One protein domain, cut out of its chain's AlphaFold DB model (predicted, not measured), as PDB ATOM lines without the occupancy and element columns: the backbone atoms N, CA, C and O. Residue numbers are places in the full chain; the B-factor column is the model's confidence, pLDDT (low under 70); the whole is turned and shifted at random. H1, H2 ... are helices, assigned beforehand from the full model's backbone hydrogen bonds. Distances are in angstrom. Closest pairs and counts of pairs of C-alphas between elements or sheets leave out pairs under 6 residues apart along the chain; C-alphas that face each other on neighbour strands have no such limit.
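Overview. This is residues 174 to 219 of the 219 residues of an uncharacterized protein of Ophiocordyceps sinensis (strain Co18 / CGMCC 3.14243) (UniProt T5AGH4). Helices H1 and H2 pack crosswise into a small body, with short H3 following H2 and residues 206 to 219 sticking out as a tail. The 46 printed residues include three named helices, in the order H1, H2, H3, and no named strand: all helix. The whole is only just compact, close to loose, with a radius of gyration of the C-alphas of 11.3 A and spans of 29 by 22 by 18 A.

Along the chain. Find C-alpha 177 at (37.812, -19.595, -1.388), where H1, residues 177 to 185, begins its 12.6 A. Next come H2, residues 190 to 201, 16.2 A long, and H3, residues 204 to 207, ending at C-alpha 207 at (25.033, -24.690, 0.128).

Arrangement. H1 and H2 touch, about perpendicular at 81 degrees, H2 with residues 192 to 196 alone; their closest C-alphas, Ala 179 and Gln 192, are 5.2 A apart. H3 is close to H2 but not clearly touching; look at their closest C-alphas, Ala 199 and Asp 205, 6.1 A apart. H1 and H2 have every O i to N i+4 pair within hydrogen-bond range; H3 is too short for one.

Size, cuts and confidence. The printed part has no cut, and both links are tight. Residues 205 to 219 have pLDDT under 70.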
ATOM      1  N   ARG A 174      29.985 -12.312  -2.201       93.94
ATOM      2  CA  ARG A 174      30.217 -13.715  -1.847       93.94
ATOM      3  C   ARG A 174      31.708 -13.897  -1.522       93.94
ATOM      4  O   ARG A 174      32.529 -13.573  -2.382       93.94
ATOM      5  N   PRO A 175      32.069 -14.455  -0.353       94.69
ATOM      6  CA  PRO A 175      33.468 -14.663   0.001       94.69
ATOM      7  C   PRO A 175      34.134 -15.637  -0.976       94.69
ATOM      8  O   PRO A 175      33.557 -16.671  -1.331       94.69
ATOM      9  N   SER A 176      35.365 -15.326  -1.390       93.44
ATOM     10  CA  SER A 176      36.167 -16.241  -2.208       93.44
ATOM     11  C   SER A 176      36.702 -17.416  -1.381       93.44
ATOM     12  O   SER A 176      36.754 -17.370  -0.148       93.44
ATOM     13  N   ALA A 177      37.144 -18.480  -2.056       92.06
ATOM     14  CA  ALA A 177      37.812 -19.595  -1.388       92.06
ATOM     15  C   ALA A 177      39.097 -19.136  -0.676       92.06
ATOM     16  O   ALA A 177      39.356 -19.566   0.448       92.06
ATOM     17  N   GLU A 178      39.865 -18.217  -1.280       93.38
ATOM     18  CA  GLU A 178      41.049 -17.655  -0.623       93.38
ATOM     19  C   GLU A 178      40.674 -16.865   0.632       93.38
ATOM     20  O   GLU A 178      41.337 -17.019   1.653       93.38
ATOM     21  N   ALA A 179      39.591 -16.077   0.597       92.50
ATOM     22  CA  ALA A 179      39.125 -15.328   1.765       92.50
ATOM     23  C   ALA A 179      38.830 -16.260   2.953       92.50
ATOM     24  O   ALA A 179      39.283 -15.999   4.066       92.50
ATOM     25  N   ARG A 180      38.165 -17.400   2.713       92.75
ATOM     26  CA  ARG A 180      37.889 -18.414   3.752       92.75
ATOM     27  C   ARG A 180      39.171 -18.989   4.356       92.75
ATOM     28  O   ARG A 180      39.279 -19.102   5.576       92.75
ATOM     29  N   VAL A 181      40.152 -19.318   3.515       93.38
ATOM     30  CA  VAL A 181      41.459 -19.830   3.959       93.38
ATOM     31  C   VAL A 181      42.223 -18.768   4.753       93.38
ATOM     32  O   VAL A 181      42.810 -19.084   5.788       93.38
ATOM     33  N   CYS A 182      42.202 -17.509   4.317       93.44
ATOM     34  CA  CYS A 182      42.832 -16.410   5.042       93.44
ATOM     35  C   CYS A 182      42.185 -16.184   6.413       93.44
ATOM     36  O   CYS A 182      42.911 -15.997   7.386       93.44
ATOM     37  N   VAL A 183      40.852 -16.250   6.517       92.62
ATOM     38  CA  VAL A 183      40.145 -16.117   7.804       92.62
ATOM     39  C   VAL A 183      40.525 -17.260   8.743       92.62
ATOM     40  O   VAL A 183      40.894 -17.004   9.886       92.62
ATOM     41  N   PHE A 184      40.529 -18.504   8.254       90.94
ATOM     42  CA  PHE A 184      40.917 -19.671   9.052       90.94
ATOM     43  C   PHE A 184      42.351 -19.574   9.597       90.94
ATOM     44  O   PHE A 184      42.602 -19.927  10.748       90.94
ATOM     45  N   ASN A 185      43.287 -19.066   8.793       93.69
ATOM     46  CA  ASN A 185      44.692 -18.920   9.183       93.69
ATOM     47  C   ASN A 185      45.001 -17.609   9.935       93.69
ATOM     48  O   ASN A 185      46.144 -17.400  10.340       93.69
ATOM     49  N   GLY A 186      44.019 -16.717  10.120       92.19
ATOM     50  CA  GLY A 186      44.213 -15.423  10.782       92.19
ATOM     51  C   GLY A 186      44.987 -14.388   9.952       92.19
ATOM     52  O   GLY A 186      45.625 -13.504  10.518       92.19
ATOM     53  N   TRP A 187      44.959 -14.493   8.620       95.00
ATOM     54  CA  TRP A 187      45.652 -13.596   7.678       95.00
ATOM     55  C   TRP A 187      44.703 -12.713   6.856       95.00
ATOM     56  O   TRP A 187      45.136 -12.050   5.915       95.00
ATOM     57  N   ALA A 188      43.407 -12.746   7.157       94.25
ATOM     58  CA  ALA A 188      42.396 -12.032   6.389       94.25
ATOM     59  C   ALA A 188      42.493 -10.511   6.544       94.25
ATOM     60  O   ALA A 188      42.821  -9.994   7.614       94.25
ATOM     61  N   THR A 189      42.137  -9.793   5.480       94.38
ATOM     62  CA  THR A 189      41.791  -8.369   5.581       94.38
ATOM     63  C   THR A 189      40.447  -8.195   6.296       94.38
ATOM     64  O   THR A 189      39.652  -9.136   6.363       94.38
ATOM     65  N   THR A 190      40.151  -6.980   6.782       92.25
ATOM     66  CA  THR A 190      38.831  -6.652   7.355       92.25
ATOM     67  C   THR A 190      37.702  -7.011   6.387       92.25
ATOM     68  O   THR A 190      36.735  -7.654   6.772       92.25
ATOM     69  N   GLU A 191      37.850  -6.670   5.108       94.62
ATOM     70  CA  GLU A 191      36.858  -6.975   4.073       94.62
ATOM     71  C   GLU A 191      36.612  -8.483   3.916       94.62
ATOM     72  O   GLU A 191      35.465  -8.922   3.922       94.62
ATOM     73  N   GLN A 192      37.678  -9.287   3.839       95.12
ATOM     74  CA  GLN A 192      37.570 -10.746   3.728       95.12
ATOM     75  C   GLN A 192      36.910 -11.370   4.960       95.12
ATOM     76  O   GLN A 192      36.106 -12.292   4.826       95.12
ATOM     77  N   LEU A 193      37.238 -10.864   6.152       95.19
ATOM     78  CA  LEU A 193      36.602 -11.284   7.397       95.19
ATOM     79  C   LEU A 193      35.094 -11.001   7.357       95.19
ATOM     80  O   LEU A 193      34.299 -11.924   7.537       95.19
ATOM     81  N   MET A 194      34.709  -9.766   7.025       95.81
ATOM     82  CA  MET A 194      33.306  -9.351   6.980       95.81
ATOM     83  C   MET A 194      32.492 -10.134   5.941       95.81
ATOM     84  O   MET A 194      31.358 -10.512   6.225       95.81
ATOM     85  N   GLN A 195      33.062 -10.437   4.769       96.25
ATOM     86  CA  GLN A 195      32.400 -11.264   3.748       96.25
ATOM     87  C   GLN A 195      32.081 -12.676   4.256       96.25
ATOM     88  O   GLN A 195      30.978 -13.184   4.044       96.25
ATOM     89  N   VAL A 196      33.034 -13.317   4.941       95.19
ATOM     90  CA  VAL A 196      32.844 -14.662   5.504       95.19
ATOM     91  C   VAL A 196      31.821 -14.639   6.640       95.19
ATOM     92  O   VAL A 196      30.953 -15.509   6.715       95.19
ATOM     93  N   GLU A 197      31.874 -13.636   7.512       95.25
ATOM     94  CA  GLU A 197      30.935 -13.515   8.627       95.25
ATOM     95  C   GLU A 197      29.509 -13.215   8.169       95.25
ATOM     96  O   GLU A 197      28.577 -13.863   8.645       95.25
ATOM     97  N   ILE A 198      29.325 -12.305   7.209       95.88
ATOM     98  CA  ILE A 198      28.009 -12.016   6.632       95.88
ATOM     99  C   ILE A 198      27.447 -13.258   5.943       95.88
ATOM    100  O   ILE A 198      26.288 -13.597   6.186       95.88
ATOM    101  N   ALA A 199      28.246 -13.975   5.147       94.94
ATOM    102  CA  ALA A 199      27.803 -15.225   4.526       94.94
ATOM    103  C   ALA A 199      27.336 -16.246   5.577       94.94
ATOM    104  O   ALA A 199      26.286 -16.871   5.418       94.94
ATOM    105  N   ARG A 200      28.059 -16.353   6.699       93.12
ATOM    106  CA  ARG A 200      27.669 -17.196   7.831       93.12
ATOM    107  C   ARG A 200      26.386 -16.713   8.515       93.12
ATOM    108  O   ARG A 200      25.555 -17.540   8.862       93.12
ATOM    109  N   TRP A 201      26.195 -15.409   8.724       94.50
ATOM    110  CA  TRP A 201      24.967 -14.865   9.333       94.50
ATOM    111  C   TRP A 201      23.731 -15.020   8.443       94.50
ATOM    112  O   TRP A 201      22.609 -15.003   8.944       94.50
ATOM    113  N   LEU A 202      23.936 -15.140   7.133       92.31
ATOM    114  CA  LEU A 202      22.887 -15.370   6.143       92.31
ATOM    115  C   LEU A 202      22.667 -16.862   5.838       92.31
ATOM    116  O   LEU A 202      21.863 -17.178   4.961       92.31
ATOM    117  N   ASP A 203      23.373 -17.764   6.532       85.62
ATOM    118  CA  ASP A 203      23.392 -19.212   6.279       85.62
ATOM    119  C   ASP A 203      23.744 -19.582   4.815       85.62
ATOM    120  O   ASP A 203      23.371 -20.640   4.303       85.62
ATOM    121  N   GLU A 204      24.493 -18.719   4.115       75.44
ATOM    122  CA  GLU A 204      24.899 -18.910   2.711       75.44
ATOM    123  C   GLU A 204      26.023 -19.962   2.566       75.44
ATOM    124  O   GLU A 204      26.240 -20.500   1.479       75.44
ATOM    125  N   ASP A 205      26.673 -20.329   3.673       56.62
ATOM    126  CA  ASP A 205      27.782 -21.290   3.742       56.62
ATOM    127  C   ASP A 205      27.360 -22.769   3.703       56.62
ATOM    128  O   ASP A 205      28.186 -23.642   3.449       56.62
ATOM    129  N   VAL A 206      26.074 -23.076   3.891       53.06
ATOM    130  CA  VAL A 206      25.578 -24.467   3.963       53.06
ATOM    131  C   VAL A 206      25.346 -25.081   2.567       53.06
ATOM    132  O   VAL A 206      25.065 -26.271   2.438       53.06
ATOM    133  N   ARG A 207      25.456 -24.292   1.486       45.28
ATOM    134  CA  ARG A 207      25.033 -24.690   0.128       45.28
ATOM    135  C   ARG A 207      26.140 -24.986  -0.882       45.28
ATOM    136  O   ARG A 207      25.813 -25.293  -2.028       45.28
ATOM    137  N   GLU A 208      27.412 -24.956  -0.496       42.41
ATOM    138  CA  GLU A 208      28.470 -25.527  -1.336       42.41
ATOM    139  C   GLU A 208      28.734 -26.985  -0.929       42.41
ATOM    140  O   GLU A 208      29.120 -27.231   0.215       42.41
ATOM    141  N   PRO A 209      28.559 -27.978  -1.826       40.91
ATOM    142  CA  PRO A 209      29.205 -29.262  -1.626       40.91
ATOM    143  C   PRO A 209      30.708 -28.991  -1.688       40.91
ATOM    144  O   PRO A 209      31.244 -28.676  -2.751       40.91
ATOM    145  N   GLY A 210      31.371 -29.029  -0.532       40.03
ATOM    146  CA  GLY A 210      32.819 -28.903  -0.479       40.03
ATOM    147  C   GLY A 210      33.469 -29.923  -1.424       40.03
ATOM    148  O   GLY A 210      32.925 -31.020  -1.596       40.03
ATOM    149  N   PRO A 211      34.615 -29.595  -2.041       47.56
ATOM    150  CA  PRO A 211      35.419 -30.599  -2.711       47.56
ATOM    151  C   PRO A 211      35.982 -31.512  -1.613       47.56
ATOM    152  O   PRO A 211      36.956 -31.178  -0.951       47.56
ATOM    153  N   ASP A 212      35.296 -32.625  -1.381       50.91
ATOM    154  CA  ASP A 212      35.726 -33.774  -0.585       50.91
ATOM    155  C   ASP A 212      36.000 -33.535   0.920       50.91
ATOM    156  O   ASP A 212      37.104 -33.228   1.359       50.91
ATOM    157  N   GLY A 213      34.990 -33.822   1.753       45.66
ATOM    158  CA  GLY A 213      35.178 -34.657   2.954       45.66
ATOM    159  C   GLY A 213      36.172 -34.226   4.044       45.66
ATOM    160  O   GLY A 213      36.700 -35.096   4.734       45.66
ATOM    161  N   LEU A 214      36.437 -32.931   4.239       40.75
ATOM    162  CA  LEU A 214      37.409 -32.462   5.244       40.75
ATOM    163  C   LEU A 214      36.807 -32.022   6.592       40.75
ATOM    164  O   LEU A 214      37.555 -31.803   7.539       40.75
ATOM    165  N   TRP A 215      35.477 -31.966   6.724       44.66
ATOM    166  CA  TRP A 215      34.815 -31.625   7.995       44.66
ATOM    167  C   TRP A 215      34.608 -32.821   8.946       44.66
ATOM    168  O   TRP A 215      34.352 -32.611  10.126       44.66
ATOM    169  N   ASP A 216      34.799 -34.064   8.481       35.94
ATOM    170  CA  ASP A 216      34.554 -35.293   9.266       35.94
ATOM    171  C   ASP A 216      35.794 -35.869   9.973       35.94
ATOM    172  O   ASP A 216      35.791 -36.999  10.466       35.94
ATOM    173  N   ARG A 217      36.891 -35.116  10.054       35.78
ATOM    174  CA  ARG A 217      38.079 -35.558  10.787       35.78
ATOM    175  C   ARG A 217      38.583 -34.454  11.683       35.78
ATOM    176  O   ARG A 217      39.469 -33.727  11.264       35.78
ATOM    177  N   LEU A 218      38.012 -34.370  12.885       38.22
ATOM    178  CA  LEU A 218      38.671 -33.983  14.143       38.22
ATOM    179  C   LEU A 218      37.660 -34.144  15.304       38.22
ATOM    180  O   LEU A 218      37.092 -33.174  15.803       38.22
ATOM    181  N   VAL A 219      37.440 -35.403  15.705       41.53
ATOM    182  CA  VAL A 219      37.149 -35.814  17.093       41.53
ATOM    183  C   VAL A 219      38.331 -36.655  17.547       41.53
ATOM    184  O   VAL A 219      38.777 -37.492  16.726       41.53
TER     185      VAL A 219